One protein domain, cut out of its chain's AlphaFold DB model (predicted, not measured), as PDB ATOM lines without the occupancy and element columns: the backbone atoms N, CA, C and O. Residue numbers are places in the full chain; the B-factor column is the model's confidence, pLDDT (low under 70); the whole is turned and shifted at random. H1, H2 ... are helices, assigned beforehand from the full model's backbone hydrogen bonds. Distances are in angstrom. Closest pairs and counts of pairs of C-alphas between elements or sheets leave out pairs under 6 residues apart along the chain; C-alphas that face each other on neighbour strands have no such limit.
ATOM      1  N   VAL A   2      54.350 117.266 235.114       66.19
ATOM      2  CA  VAL A   2      55.058 116.051 235.593       66.19
ATOM      3  C   VAL A   2      54.213 114.769 235.509       66.19
ATOM      4  O   VAL A   2      54.648 113.806 234.896       66.19
ATOM      5  N   LYS A   3      52.964 114.779 236.006       70.44
ATOM      6  CA  LYS A   3      52.058 113.610 235.935       70.44
ATOM      7  C   LYS A   3      51.808 113.093 234.506       70.44
ATOM      8  O   LYS A   3      51.666 111.892 234.320       70.44
ATOM      9  N   ASN A   4      51.772 113.984 233.509       74.38
ATOM     10  CA  ASN A   4      51.540 113.610 232.110       74.38
ATOM     11  C   ASN A   4      52.788 112.938 231.507       74.38
ATOM     12  O   ASN A   4      52.689 111.890 230.884       74.38
ATOM     13  N   ILE A   5      53.975 113.483 231.794       76.94
ATOM     14  CA  ILE A   5      55.257 112.907 231.355       76.94
ATOM     15  C   ILE A   5      55.474 111.524 231.989       76.94
ATOM     16  O   ILE A   5      55.825 110.575 231.292       76.94
ATOM     17  N   THR A   6      55.201 111.379 233.291       82.94
ATOM     18  CA  THR A   6      55.286 110.083 233.985       82.94
ATOM     19  C   THR A   6      54.318 109.056 233.396       82.94
ATOM     20  O   THR A   6      54.706 107.912 233.181       82.94
ATOM     21  N   SER A   7      53.078 109.454 233.090       84.06
ATOM     22  CA  SER A   7      52.082 108.562 232.483       84.06
ATOM     23  C   SER A   7      52.485 108.108 231.078       84.06
ATOM     24  O   SER A   7      52.403 106.919 230.786       84.06
ATOM     25  N   GLN A   8      52.985 109.011 230.230       85.94
ATOM     26  CA  GLN A   8      53.455 108.646 228.891       85.94
ATOM     27  C   GLN A   8      54.622 107.660 228.945       85.94
ATOM     28  O   GLN A   8      54.606 106.653 228.241       85.94
ATOM     29  N   TYR A   9      55.607 107.911 229.811       89.62
ATOM     30  CA  TYR A   9      56.742 107.006 229.970       89.62
ATOM     31  C   TYR A   9      56.304 105.629 230.490       89.62
ATOM     32  O   TYR A   9      56.741 104.605 229.972       89.62
ATOM     33  N   SER A  10      55.377 105.600 231.455       93.00
ATOM     34  CA  SER A  10      54.780 104.358 231.953       93.00
ATOM     35  C   SER A  10      54.096 103.568 230.835       93.00
ATOM     36  O   SER A  10      54.310 102.366 230.732       93.00
ATOM     37  N   ASN A  11      53.316 104.226 229.974       92.75
ATOM     38  CA  ASN A  11      52.616 103.559 228.873       92.75
ATOM     39  C   ASN A  11      53.590 102.966 227.847       92.75
ATOM     40  O   ASN A  11      53.380 101.852 227.375       92.75
ATOM     41  N   VAL A  12      54.674 103.682 227.530       95.19
ATOM     42  CA  VAL A  12      55.724 103.180 226.628       95.19
ATOM     43  C   VAL A  12      56.401 101.944 227.216       95.19
ATOM     44  O   VAL A  12      56.626 100.968 226.502       95.19
ATOM     45  N   LEU A  13      56.711 101.960 228.516       95.00
ATOM     46  CA  LEU A  13      57.310 100.807 229.184       95.00
ATOM     47  C   LEU A  13      56.366  99.605 229.223       95.00
ATOM     48  O   LEU A  13      56.806  98.503 228.909       95.00
ATOM     49  N   LEU A  14      55.088  99.814 229.553       95.19
ATOM     50  CA  LEU A  14      54.076  98.754 229.555       95.19
ATOM     51  C   LEU A  14      53.936  98.129 228.168       95.19
ATOM     52  O   LEU A  14      54.085  96.923 228.030       95.19
ATOM     53  N   SER A  15      53.801  98.951 227.124       94.12
ATOM     54  CA  SER A  15      53.737  98.455 225.746       94.12
ATOM     55  C   SER A  15      54.987  97.663 225.351       94.12
ATOM     56  O   SER A  15      54.886  96.642 224.674       94.12
ATOM     57  N   LYS A  16      56.176  98.088 225.796       96.12
ATOM     58  CA  LYS A  16      57.410  97.331 225.559       96.12
ATOM     59  C   LYS A  16      57.407  95.984 226.291       96.12
ATOM     60  O   LYS A  16      57.857  95.000 225.712       96.12
ATOM     61  N   MET A  17      56.922  95.938 227.531       95.56
ATOM     62  CA  MET A  17      56.796  94.692 228.292       95.56
ATOM     63  C   MET A  17      55.814  93.729 227.627       95.56
ATOM     64  O   MET A  17      56.154  92.560 227.455       95.56
ATOM     65  N   ASP A  18      54.661  94.228 227.184       91.56
ATOM     66  CA  ASP A  18      53.657  93.429 226.478       91.56
ATOM     67  C   ASP A  18      54.231  92.840 225.182       91.56
ATOM     68  O   ASP A  18      54.078  91.648 224.916       91.56
ATOM     69  N   ASN A  19      54.972  93.642 224.406       93.06
ATOM     70  CA  ASN A  19      55.637  93.170 223.188       93.06
ATOM     71  C   ASN A  19      56.663  92.069 223.489       93.06
ATOM     72  O   ASN A  19      56.664  91.035 222.827       93.06
ATOM     73  N   MET A  20      57.506  92.257 224.509       95.88
ATOM     74  CA  MET A  20      58.491  91.247 224.915       95.88
ATOM     75  C   MET A  20      57.820  89.955 225.391       95.88
ATOM     76  O   MET A  20      58.303  88.864 225.094       95.88
ATOM     77  N   GLN A  21      56.705  90.065 226.116       91.44
ATOM     78  CA  GLN A  21      55.923  88.909 226.532       91.44
ATOM     79  C   GLN A  21      55.374  88.163 225.311       91.44
ATOM     80  O   GLN A  21      55.554  86.954 225.221       91.44
ATOM     81  N   GLN A  22      54.784  88.860 224.338       89.06
ATOM     82  CA  GLN A  22      54.273  88.239 223.110       89.06
ATOM     83  C   GLN A  22      55.374  87.573 222.273       89.06
ATOM     84  O   GLN A  22      55.174  86.472 221.763       89.06
ATOM     85  N   GLU A  23      56.537  88.212 222.137       92.81
ATOM     86  CA  GLU A  23      57.694  87.632 221.443       92.81
ATOM     87  C   GLU A  23      58.187  86.357 222.133       92.81
ATOM     88  O   GLU A  23      58.496  85.373 221.461       92.81
ATOM     89  N   LEU A  24      58.204  86.342 223.470       93.12
ATOM     90  CA  LEU A  24      58.550  85.152 224.237       93.12
ATOM     91  C   LEU A  24      57.542  84.018 224.013       93.12
ATOM     92  O   LEU A  24      57.961  82.875 223.838       93.12
ATOM     93  N   GLU A  25      56.238  84.306 223.998       90.50
ATOM     94  CA  GLU A  25      55.230  83.270 223.729       90.50
ATOM     95  C   GLU A  25      55.410  82.666 222.335       90.50
ATOM     96  O   GLU A  25      55.449  81.443 222.216       90.50
ATOM     97  N   ARG A  26      55.625  83.503 221.310       90.69
ATOM     98  CA  ARG A  26      55.890  83.036 219.940       90.69
ATOM     99  C   ARG A  26      57.142  82.176 219.859       90.69
ATOM    100  O   ARG A  26      57.108  81.115 219.253       90.69
ATOM    101  N   LEU A  27      58.229  82.595 220.509       94.31
ATOM    102  CA  LEU A  27      59.464  81.813 220.531       94.31
ATOM    103  C   LEU A  27      59.244  80.440 221.176       94.31
ATOM    104  O   LEU A  27      59.779  79.437 220.705       94.31
ATOM    105  N   LEU A  28      58.469  80.380 222.258       93.62
ATOM    106  CA  LEU A  28      58.138  79.116 222.906       93.62
ATOM    107  C   LEU A  28      57.285  78.229 221.991       93.62
ATOM    108  O   LEU A  28      57.548  77.028 221.932       93.62
ATOM    109  N   ASP A  29      56.319  78.799 221.270       92.50
ATOM    110  CA  ASP A  29      55.512  78.079 220.278       92.50
ATOM    111  C   ASP A  29      56.380  77.542 219.129       92.50
ATOM    112  O   ASP A  29      56.299  76.355 218.805       92.50
ATOM    113  N   ASP A  30      57.281  78.363 218.582       93.56
ATOM    114  CA  ASP A  30      58.217  77.984 217.517       93.56
ATOM    115  C   ASP A  30      59.123  76.825 217.947       93.56
ATOM    116  O   ASP A  30      59.303  75.850 217.212       93.56
ATOM    117  N   VAL A  31      59.668  76.894 219.168       94.06
ATOM    118  CA  VAL A  31      60.513  75.831 219.723       94.06
ATOM    119  C   VAL A  31      59.728  74.527 219.822       94.06
ATOM    120  O   VAL A  31      60.200  73.491 219.344       94.06
ATOM    121  N   VAL A  32      58.521  74.547 220.394       95.00
ATOM    122  CA  VAL A  32      57.749  73.309 220.565       95.00
ATOM    123  C   VAL A  32      57.118  72.800 219.268       95.00
ATOM    124  O   VAL A  32      56.826  71.608 219.156       95.00
ATOM    125  N   ALA A  33      56.932  73.653 218.258       93.94
ATOM    126  CA  ALA A  33      56.428  73.249 216.949       93.94
ATOM    127  C   ALA A  33      57.361  72.238 216.264       93.94
ATOM    128  O   ALA A  33      56.911  71.431 215.443       93.94
ATOM    129  N   THR A  34      58.641  72.217 216.648       95.00
ATOM    130  CA  THR A  34      59.623  71.226 216.189       95.00
ATOM    131  C   THR A  34      59.470  69.855 216.857       95.00
ATOM    132  O   THR A  34      59.988  68.859 216.349       95.00
ATOM    133  N   CYS A  35      58.730  69.752 217.966       96.31
ATOM    134  CA  CYS A  35      58.529  68.489 218.663       96.31
ATOM    135  C   CYS A  35      57.638  67.521 217.860       96.31
ATOM    136  O   CYS A  35      56.741  67.910 217.093       96.31
ATOM    137  N   ARG A  36      57.871  66.217 218.067       96.94
ATOM    138  CA  ARG A  36      57.015  65.152 217.524       96.94
ATOM    139  C   ARG A  36      55.621  65.193 218.159       96.94
ATOM    140  O   ARG A  36      55.501  65.656 219.286       96.94
ATOM    141  N   PRO A  37      54.571  64.655 217.526       95.75
ATOM    142  CA  PRO A  37      53.293  64.462 218.203       95.75
ATOM    143  C   PRO A  37      53.445  63.655 219.504       95.75
ATOM    144  O   PRO A  37      54.262  62.726 219.583       95.75
ATOM    145  N   MET A  38      52.657  64.011 220.521       96.44
ATOM    146  CA  MET A  38      52.569  63.220 221.745       96.44
ATOM    147  C   MET A  38      51.801  61.924 221.502       96.44
ATOM    148  O   MET A  38      50.853  61.856 220.720       96.44
ATOM    149  N   THR A  39      52.201  60.883 222.215       96.25
ATOM    150  CA  THR A  39      51.459  59.633 222.309       96.25
ATOM    151  C   THR A  39      50.270  59.789 223.258       96.25
ATOM    152  O   THR A  39      50.265  60.620 224.164       96.25
ATOM    153  N   ARG A  40      49.277  58.904 223.132       94.75
ATOM    154  CA  ARG A  40      48.145  58.838 224.077       94.75
ATOM    155  C   ARG A  40      48.566  58.562 225.526       94.75
ATOM    156  O   ARG A  40      47.790  58.820 226.442       94.75
ATOM    157  N   GLY A  41      49.735  57.953 225.741       96.44
ATOM    158  CA  GLY A  41      50.297  57.763 227.080       96.44
ATOM    159  C   GLY A  41      50.742  59.097 227.671       96.44
ATOM    160  O   GLY A  41      50.270  59.483 228.734       96.44
ATOM    161  N   GLU A  42      51.545  59.844 226.914       97.19
ATOM    162  CA  GLU A  42      52.055  61.164 227.307       97.19
ATOM    163  C   GLU A  42      50.930  62.175 227.545       97.19
ATOM    164  O   GLU A  42      50.966  62.910 228.529       97.19
ATOM    165  N   ILE A  43      49.889  62.169 226.706       96.06
ATOM    166  CA  ILE A  43      48.714  63.040 226.889       96.06
ATOM    167  C   ILE A  43      48.011  62.726 228.217       96.06
ATOM    168  O   ILE A  43      47.658  63.638 228.968       96.06
ATOM    169  N   ARG A  44      47.846  61.442 228.560       94.56
ATOM    170  CA  ARG A  44      47.222  61.032 229.829       94.56
ATOM    171  C   ARG A  44      48.075  61.385 231.044       94.56
ATOM    172  O   ARG A  44      47.546  61.818 232.068       94.56
ATOM    173  N   GLU A  45      49.390  61.238 230.940       96.25
ATOM    174  CA  GLU A  45      50.319  61.659 231.992       96.25
ATOM    175  C   GLU A  45      50.323  63.179 232.184       96.25
ATOM    176  O   GLU A  45      50.365  63.661 233.321       96.25
ATOM    177  N   LEU A  46      50.215  63.937 231.091       96.44
ATOM    178  CA  LEU A  46      50.075  65.387 231.117       96.44
ATOM    179  C   LEU A  46      48.763  65.806 231.793       96.44
ATOM    180  O   LEU A  46      48.793  66.615 232.718       96.44
ATOM    181  N   GLN A  47      47.634  65.202 231.406       93.94
ATOM    182  CA  GLN A  47      46.328  65.419 232.045       93.94
ATOM    183  C   GLN A  47      46.396  65.195 233.559       93.94
ATOM    184  O   GLN A  47      45.897  66.013 234.334       93.94
ATOM    185  N   LYS A  48      47.016  64.090 233.992       94.94
ATOM    186  CA  LYS A  48      47.216  63.796 235.414       94.94
ATOM    187  C   LYS A  48      48.082  64.866 236.078       94.94
ATOM    188  O   LYS A  48      47.703  65.399 237.114       94.94
ATOM    189  N   SER A  49      49.202  65.218 235.455       95.75
ATOM    190  CA  SER A  49      50.157  66.173 236.017       95.75
ATOM    191  C   SER A  49      49.593  67.584 236.161       95.75
ATOM    192  O   SER A  49      49.940  68.259 237.122       95.75
ATOM    193  N   ILE A  50      48.722  68.025 235.248       94.56
ATOM    194  CA  ILE A  50      48.043  69.326 235.347       94.56
ATOM    195  C   ILE A  50      47.108  69.355 236.560       94.56
ATOM    196  O   ILE A  50      47.111  70.329 237.303       94.56
ATOM    197  N   LYS A  51      46.352  68.277 236.808       91.81
ATOM    198  CA  LYS A  51      45.443  68.175 237.967       91.81
ATOM    199  C   LYS A  51      46.170  68.191 239.314       91.81
ATOM    200  O   LYS A  51      45.562  68.517 240.325       91.81
ATOM    201  N   GLU A  52      47.447  67.817 239.329       93.75
ATOM    202  CA  GLU A  52      48.306  67.820 240.519       93.75
ATOM    203  C   GLU A  52      48.978  69.181 240.771       93.75
ATOM    204  O   GLU A  52      49.665  69.348 241.780       93.75
ATOM    205  N   LEU A  53      48.836  70.149 239.858       94.00
ATOM    206  CA  LEU A  53      49.446  71.461 240.033       94.00
ATOM    207  C   LEU A  53      48.756  72.256 241.155       94.00
ATOM    208  O   LEU A  53      47.534  72.202 241.294       94.00
ATOM    209  N   PRO A  54      49.513  73.072 241.910       92.31
ATOM    210  CA  PRO A  54      48.930  74.058 242.806       92.31
ATOM    211  C   PRO A  54      48.044  75.043 242.045       92.31
ATOM    212  O   PRO A  54      48.358  75.422 240.916       92.31
ATOM    213  N   GLU A  55      47.001  75.544 242.702       90.12
ATOM    214  CA  GLU A  55      46.006  76.443 242.102       90.12
ATOM    215  C   GLU A  55      46.633  77.662 241.408       90.12
ATOM    216  O   GLU A  55      46.302  77.969 240.265       90.12
ATOM    217  N   ARG A  56      47.647  78.284 242.028       89.31
ATOM    218  CA  ARG A  56      48.380  79.425 241.442       89.31
ATOM    219  C   ARG A  56      48.976  79.133 240.058       89.31
ATOM    220  O   ARG A  56      49.184  80.046 239.269       89.31
ATOM    221  N   ASN A  57      49.304  77.871 239.782       93.94
ATOM    222  CA  ASN A  57      49.902  77.436 238.525       93.94
ATOM    223  C   ASN A  57      48.835  77.089 237.474       93.94
ATOM    224  O   ASN A  57      49.132  77.112 236.281       93.94
ATOM    225  N   LEU A  58      47.592  76.829 237.894       91.38
ATOM    226  CA  LEU A  58      46.474  76.591 236.982       91.38
ATOM    227  C   LEU A  58      46.078  77.859 236.218       91.38
ATOM    228  O   LEU A  58      45.712  77.757 235.051       91.38
ATOM    229  N   ASN A  59      46.245  79.047 236.811       90.38
ATOM    230  CA  ASN A  59      46.019  80.320 236.111       90.38
ATOM    231  C   ASN A  59      46.881  80.423 234.849       90.38
ATOM    232  O   ASN A  59      46.391  80.735 233.769       90.38
ATOM    233  N   ARG A  60      48.160  80.061 234.963       91.81
ATOM    234  CA  ARG A  60      49.074  80.085 233.823       91.81
ATOM    235  C   ARG A  60      48.768  78.987 232.800       91.81
ATOM    236  O   ARG A  60      48.972  79.198 231.611       91.81
ATOM    237  N   VAL A  61      48.262  77.831 233.236       92.81
ATOM    238  CA  VAL A  61      47.740  76.804 232.315       92.81
ATOM    239  C   VAL A  61      46.572  77.363 231.502       92.81
ATOM    240  O   VAL A  61      46.559  77.200 230.284       92.81
ATOM    241  N   ALA A  62      45.631  78.054 232.148       89.38
ATOM    242  CA  ALA A  62      44.501  78.679 231.470       89.38
ATOM    243  C   ALA A  62      44.949  79.769 230.484       89.38
ATOM    244  O   ALA A  62      44.436  79.810 229.371       89.38
ATOM    245  N   GLU A  63      45.944  80.588 230.840       89.44
ATOM    246  CA  GLU A  63      46.535  81.575 229.923       89.44
ATOM    247  C   GLU A  63      47.176  80.928 228.692       89.44
ATOM    248  O   GLU A  63      46.955  81.397 227.580       89.44
ATOM    249  N   ILE A  64      47.961  79.855 228.866       91.38
ATOM    250  CA  ILE A  64      48.598  79.149 227.741       91.38
ATOM    251  C   ILE A  64      47.531  78.651 226.764       91.38
ATOM    252  O   ILE A  64      47.671  78.833 225.559       91.38
ATOM    253  N   VAL A  65      46.459  78.057 227.287       89.19
ATOM    254  CA  VAL A  65      45.345  77.590 226.461       89.19
ATOM    255  C   VAL A  65      44.632  78.760 225.791       89.19
ATOM    256  O   VAL A  65      44.387  78.712 224.592       89.19
ATOM    257  N   GLY A  66      44.298  79.810 226.542       85.31
ATOM    258  CA  GLY A  66      43.532  80.932 226.011       85.31
ATOM    259  C   GLY A  66      44.271  81.697 224.930       85.31
ATOM    260  O   GLY A  66      43.700  81.969 223.877       85.31
ATOM    261  N   ASN A  67      45.562  81.954 225.130       83.69
ATOM    262  CA  ASN A  67      46.405  82.579 224.115       83.69
ATOM    263  C   ASN A  67      46.461  81.735 222.839       83.69
ATOM    264  O   ASN A  67      46.422  82.282 221.739       83.69
ATOM    265  N   HIS A  68      46.517  80.411 222.989       83.00
ATOM    266  CA  HIS A  68      46.540  79.490 221.863       83.00
ATOM    267  C   HIS A  68      45.207  79.464 221.101       83.00
ATOM    268  O   HIS A  68      45.212  79.596 219.881       83.00
ATOM    269  N   SER A  69      44.070  79.387 221.803       79.88
ATOM    270  CA  SER A  69      42.733  79.459 221.192       79.88
ATOM    271  C   SER A  69      42.485  80.792 220.477       79.88
ATOM    272  O   SER A  69      41.960  80.821 219.368       79.88
ATOM    273  N   ILE A  70      42.919  81.914 221.064       78.62
ATOM    274  CA  ILE A  70      42.835  83.227 220.410       78.62
ATOM    275  C   ILE A  70      43.688  83.241 219.135       78.62
ATOM    276  O   ILE A  70      43.246  83.741 218.101       78.62
ATOM    277  N   ALA A  71      44.898  82.678 219.188       77.19
ATOM    278  CA  ALA A  71      45.784  82.599 218.031       77.19
ATOM    279  C   ALA A  71      45.237  81.685 216.917       77.19
ATOM    280  O   ALA A  71      45.479  81.960 215.741       77.19
ATOM    281  N   SER A  72      44.485  80.634 217.262       72.56
ATOM    282  CA  SER A  72      43.817  79.747 216.300       72.56
ATOM    283  C   SER A  72      42.476  80.288 215.785       72.56
ATOM    284  O   SER A  72      41.906  79.706 214.860       72.56
ATOM    285  N   GLY A  73      41.995  81.418 216.317       70.06
ATOM    286  CA  GLY A  73      40.723  82.033 215.932       70.06
ATOM    287  C   GLY A  73      39.493  81.332 216.515       70.06
ATOM    288  O   GLY A  73      38.398  81.480 215.976       70.06
ATOM    289  N   GLU A  74      39.667  80.553 217.583       70.06
ATOM    290  CA  GLU A  74      38.579  79.909 218.315       70.06
ATOM    291  C   GLU A  74      37.933  80.875 219.319       70.06
ATOM    292  O   GLU A  74      38.615  81.670 219.974       70.06
ATOM    293  N   ASP A  75      36.610  80.778 219.482       63.56
ATOM    294  CA  ASP A  75      35.885  81.532 220.507       63.56
ATOM    295  C   ASP A  75      36.321  81.067 221.905       63.56
ATOM    296  O   ASP A  75      36.028  79.950 222.343       63.56
ATOM    297  N   PHE A  76      37.022  81.943 222.624       60.00
ATOM    298  CA  PHE A  76      37.452  81.684 223.992       60.00
ATOM    299  C   PHE A  76      36.303  81.938 224.978       60.00
ATOM    300  O   PHE A  76      35.685  83.003 224.975       60.00
ATOM    301  N   ASN A  77      36.026  80.964 225.844       60.03
ATOM    302  CA  ASN A  77      34.994  81.044 226.878       60.03
ATOM    303  C   ASN A  77      35.663  80.979 228.262       60.03
ATOM    304  O   ASN A  77      36.597  80.196 228.443       60.03
ATOM    305  N   ASP A  78      35.164  81.732 229.251       58.88
ATOM    306  CA  ASP A  78      35.772  81.863 230.599       58.88
ATOM    307  C   ASP A  78      35.988  80.518 231.315       58.88
ATOM    308  O   ASP A  78      36.812  80.386 232.224       58.88
ATOM    309  N   LYS A  79      35.252  79.483 230.897       57.44
ATOM    310  CA  LYS A  79      35.448  78.112 231.350       57.44
ATOM    311  C   LYS A  79      36.267  77.333 230.325       57.44
ATOM    312  O   LYS A  79      35.728  76.720 229.405       57.44
ATOM    313  N   VAL A  80      37.574  77.307 230.552       60.50
ATOM    314  CA  VAL A  80      38.534  76.544 229.754       60.50
ATOM    315  C   VAL A  80      38.347  75.040 229.996       60.50
ATOM    316  O   VAL A  80      38.929  74.454 230.909       60.50
ATOM    317  N   ILE A  81      37.495  74.398 229.194       60.97
ATOM    318  CA  ILE A  81      37.373  72.935 229.141       60.97
ATOM    319  C   ILE A  81      38.218  72.447 227.968       60.97
ATOM    320  O   ILE A  81      37.744  72.372 226.839       60.97
ATOM    321  N   VAL A  82      39.479  72.106 228.234       67.88
ATOM    322  CA  VAL A  82      40.360  71.557 227.195       67.88
ATOM    323  C   VAL A  82      40.243  70.051 227.157       67.88
ATOM    324  O   VAL A  82      40.639  69.350 228.093       67.88
ATOM    325  N   ASN A  83      39.768  69.542 226.027       79.50
ATOM    326  CA  ASN A  83      39.976  68.151 225.680       79.50
ATOM    327  C   ASN A  83      41.396  67.976 225.123       79.50
ATOM    328  O   ASN A  83      41.632  68.182 223.934       79.50
ATOM    329  N   LEU A  84      42.351  67.589 225.978       85.12
ATOM    330  CA  LEU A  84      43.749  67.406 225.560       85.12
ATOM    331  C   LEU A  84      43.928  66.309 224.496       85.12
ATOM    332  O   LEU A  84      44.931  66.318 223.796       85.12
ATOM    333  N   ASP A  85      42.967  65.401 224.315       82.31
ATOM    334  CA  ASP A  85      43.022  64.413 223.228       82.31
ATOM    335  C   ASP A  85      42.705  65.018 221.844       82.31
ATOM    336  O   ASP A  85      42.983  64.390 220.823       82.31
ATOM    337  N   GLN A  86      42.125  66.223 221.801       83.38
ATOM    338  CA  GLN A  86      41.810  66.977 220.578       83.38
ATOM    339  C   GLN A  86      42.705  68.210 220.386       83.38
ATOM    340  O   GLN A  86      42.635  68.861 219.347       83.38
ATOM    341  N   ALA A  87      43.547  68.513 221.372       87.25
ATOM    342  CA  ALA A  87      44.533  69.579 221.314       87.25
ATOM    343  C   ALA A  87      45.577  69.323 220.220       87.25
ATOM    344  O   ALA A  87      46.039  68.191 220.044       87.25
ATOM    345  N   ASP A  88      46.020  70.374 219.529       90.44
ATOM    346  CA  ASP A  88      47.175  70.239 218.652       90.44
ATOM    347  C   ASP A  88      48.478  70.050 219.443       90.44
ATOM    348  O   ASP A  88      48.584  70.260 220.658       90.44
ATOM    349  N   LYS A  89      49.515  69.638 218.712       93.38
ATOM    350  CA  LYS A  89      50.804  69.296 219.305       93.38
ATOM    351  C   LYS A  89      51.495  70.483 219.984       93.38
ATOM    352  O   LYS A  89      52.219  70.250 220.947       93.38
ATOM    353  N   VAL A  90      51.316  71.713 219.495       93.75
ATOM    354  CA  VAL A  90      51.996  72.902 220.033       93.75
ATOM    355  C   VAL A  90      51.459  73.164 221.430       93.75
ATOM    356  O   VAL A  90      52.234  73.162 222.389       93.75
ATOM    357  N   MET A  91      50.133  73.239 221.577       93.94
ATOM    358  CA  MET A  91      49.501  73.431 222.883       93.94
ATOM    359  C   MET A  91      49.888  72.322 223.873       93.94
ATOM    360  O   MET A  91      50.232  72.597 225.025       93.94
ATOM    361  N   LEU A  92      49.897  71.062 223.426       95.75
ATOM    362  CA  LEU A  92      50.281  69.931 224.271       95.75
ATOM    363  C   LEU A  92      51.708  70.069 224.817       95.75
ATOM    364  O   LEU A  92      51.925  69.938 226.026       95.75
ATOM    365  N   TRP A  93      52.686  70.368 223.961       97.31
ATOM    366  CA  TRP A  93      54.074  70.529 224.400       97.31
ATOM    367  C   TRP A  93      54.287  71.773 225.256       97.31
ATOM    368  O   TRP A  93      55.047  71.704 226.224       97.31
ATOM    369  N   ARG A  94      53.576  72.873 224.982       96.50
ATOM    370  CA  ARG A  94      53.602  74.081 225.827       96.50
ATOM    371  C   ARG A  94      53.206  73.760 227.258       96.50
ATOM    372  O   ARG A  94      53.931  74.094 228.197       96.50
ATOM    373  N   LEU A  95      52.099  73.041 227.418       96.38
ATOM    374  CA  LEU A  95      51.629  72.588 228.721       96.38
ATOM    375  C   LEU A  95      52.620  71.624 229.379       96.38
ATOM    376  O   LEU A  95      52.911  71.770 230.566       96.38
ATOM    377  N   HIS A  96      53.181  70.677 228.626       97.19
ATOM    378  CA  HIS A  96      54.154  69.724 229.161       97.19
ATOM    379  C   HIS A  96      55.411  70.400 229.712       97.19
ATOM    380  O   HIS A  96      55.796  70.131 230.853       97.19
ATOM    381  N   PHE A  97      56.030  71.307 228.953       96.62
ATOM    382  CA  PHE A  97      57.218  72.018 229.422       96.62
ATOM    383  C   PHE A  97      56.910  72.933 230.608       96.62
ATOM    384  O   PHE A  97      57.690  72.970 231.560       96.62
ATOM    385  N   TYR A  98      55.755  73.606 230.610       96.75
ATOM    386  CA  TYR A  98      55.326  74.406 231.756       96.75
ATOM    387  C   TYR A  98      55.176  73.555 233.025       96.75
ATOM    388  O   TYR A  98      55.771  73.860 234.060       96.75
ATOM    389  N   VAL A  99      54.438  72.445 232.941       96.94
ATOM    390  CA  VAL A  99      54.259  71.495 234.048       96.94
ATOM    391  C   VAL A  99      55.612  70.965 234.535       96.94
ATOM    392  O   VAL A  99      55.848  70.898 235.743       96.94
ATOM    393  N   GLY A 100      56.520  70.626 233.616       96.44
ATOM    394  CA  GLY A 100      57.876  70.178 233.934       96.44
ATOM    395  C   GLY A 100      58.698  71.232 234.681       96.44
ATOM    396  O   GLY A 100      59.377  70.903 235.660       96.44
ATOM    397  N   ALA A 101      58.583  72.501 234.285       95.75
ATOM    398  CA  ALA A 101      59.231  73.619 234.963       95.75
ATOM    399  C   ALA A 101      58.670  73.822 236.380       95.75
ATOM    400  O   ALA A 101      59.442  73.952 237.328       95.75
ATOM    401  N   VAL A 102      57.344  73.761 236.556       96.12
ATOM    402  CA  VAL A 102      56.708  73.881 237.879       96.12
ATOM    403  C   VAL A 102      57.127  72.739 238.804       96.12
ATOM    404  O   VAL A 102      57.539  72.993 239.935       96.12
ATOM    405  N   LYS A 103      57.080  71.489 238.325       94.94
ATOM    406  CA  LYS A 103      57.507  70.320 239.110       94.94
ATOM    407  C   LYS A 103      58.988  70.412 239.490       94.94
ATOM    408  O   LYS A 103      59.359  70.049 240.602       94.94
ATOM    409  N   SER A 104      59.833  70.921 238.594       95.00
ATOM    410  CA  SER A 104      61.253  71.157 238.885       95.00
ATOM    411  C   SER A 104      61.443  72.242 239.943       95.00
ATOM    412  O   SER A 104      62.173  72.029 240.905       95.00
ATOM    413  N   ALA A 105      60.733  73.365 239.829       94.56
ATOM    414  CA  ALA A 105      60.794  74.451 240.805       94.56
ATOM    415  C   ALA A 105      60.324  74.013 242.202       94.56
ATOM    416  O   ALA A 105      60.931  74.390 243.196       94.56
ATOM    417  N   GLN A 106      59.286  73.177 242.287       91.62
ATOM    418  CA  GLN A 106      58.810  72.614 243.556       91.62
ATOM    419  C   GLN A 106      59.844  71.711 244.229       91.62
ATOM    420  O   GLN A 106      59.984  71.758 245.443       91.62
ATOM    421  N   LYS A 107      60.580  70.905 243.455       91.81
ATOM    422  CA  LYS A 107      61.658  70.057 243.991       91.81
ATOM    423  C   LYS A 107      62.840  70.866 244.524       91.81
ATOM    424  O   LYS A 107      63.580  70.362 245.359       91.81
ATOM    425  N   LEU A 108      63.043  72.069 243.992       92.88
ATOM    426  CA  LEU A 108      64.126  72.975 244.370       92.88
ATOM    427  C   LEU A 108      63.719  73.967 245.469       92.88
ATOM    428  O   LEU A 108      64.577  74.689 245.971       92.88
ATOM    429  N   ALA A 109      62.432  74.036 245.818       78.88
ATOM    430  CA  ALA A 109      61.953  74.896 246.888       78.88
ATOM    431  C   ALA A 109      62.364  74.299 248.254       78.88
ATOM    432  O   ALA A 109      62.120  73.109 248.464       78.88
TER     433      ALA A 109
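What this domain is: This is residues 2 to 109 of the 110 residues of the protein "NET domain-containing protein" of Arabidopsis thaliana (UniProt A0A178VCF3). A small compact body of three helices has a long helical arm. In the body H3 and H4 form a helical hairpin and H2 crosses H4 at a steep tilt, while the arm is H1, whose last residues, 28 to 33, meet the beginning of H4 and whose residues 2 to 21 stick out free. The printed part has 108 residues with four named helices, H1, H2, H3 and H4 in that order, and no named strand; the class is all helix. The whole is loose, with a radius of gyration of the C-alphas of 16.8 A, and elongated, spanning 59 by 38 by 29 A.

How they stand to each other: H1, residues 2 to 33, touches H4, residues 89 to 108, with residues 28 to 33 alone, and H4 touches H1 with residues 89 to 94 alone. Their closest C-alphas, those of Ala 33 and Val 90, are 5.4 A apart, and their lines are about perpendicular at 73 degrees, but only just. H2, residues 40 to 51, is apart from H1. H2 and H4 touch, H4 with residues 92 to 99 alone; the closest C-alphas, those of Leu 46 and His 96, are 6.3 A apart, and the two helices run the same way at a steep tilt of 50 degrees. H3, residues 55 to 72, is close to H2 but not clearly touching it, with the closest C-alphas, those of Ile 50 and Leu 58, 7.6 A apart. H3 and H4 touch as a hairpin, at a shallow tilt of 20 degrees, opposite ways, and their closest C-alphas, those of Val 61 and Leu 95, are 6.8 A apart. H1 and H3 are near each other. H4 is the hub, touching the three other helices, and the helix packing is only just mostly crossed, with 1 of 3 touching pairs at a shallow tilt. In H1, H2 and H4 every O i to N i+4 pair is within hydrogen-bond range, and in H3 12 of 14 are.

Where its parts are: H1 begins at C-alpha 2, at (55.058, 116.051, 235.593), and is 46.7 A long. H2, from Arg 40 to Lys 51, is 17.0 A long. H3, from Glu 55 at (46.006, 76.443, 242.102) to Ser 72, is 26.1 A long. H4, from Lys 89 to Leu 108, is 28.6 A long and ends at C-alpha 108, at (64.126, 72.975, 244.370).

The domain as a whole: The two C-alphas farthest apart, those of Val 2 and Gly 41, are 59.1 A apart. Residues 104 to 109, of which 104 to 108 belong to H4, also stand free. Without the stretches that stand free, 82 residues span 29 by 28 by 23 A. The link from H2 to H3 is tight, that from H1 to H2 short, and that from H3 to H4, residues 73 to 88, long. The printed part has no cut. Its mean pLDDT is 88.4, with residue 2 and residues 75 to 82 under 70.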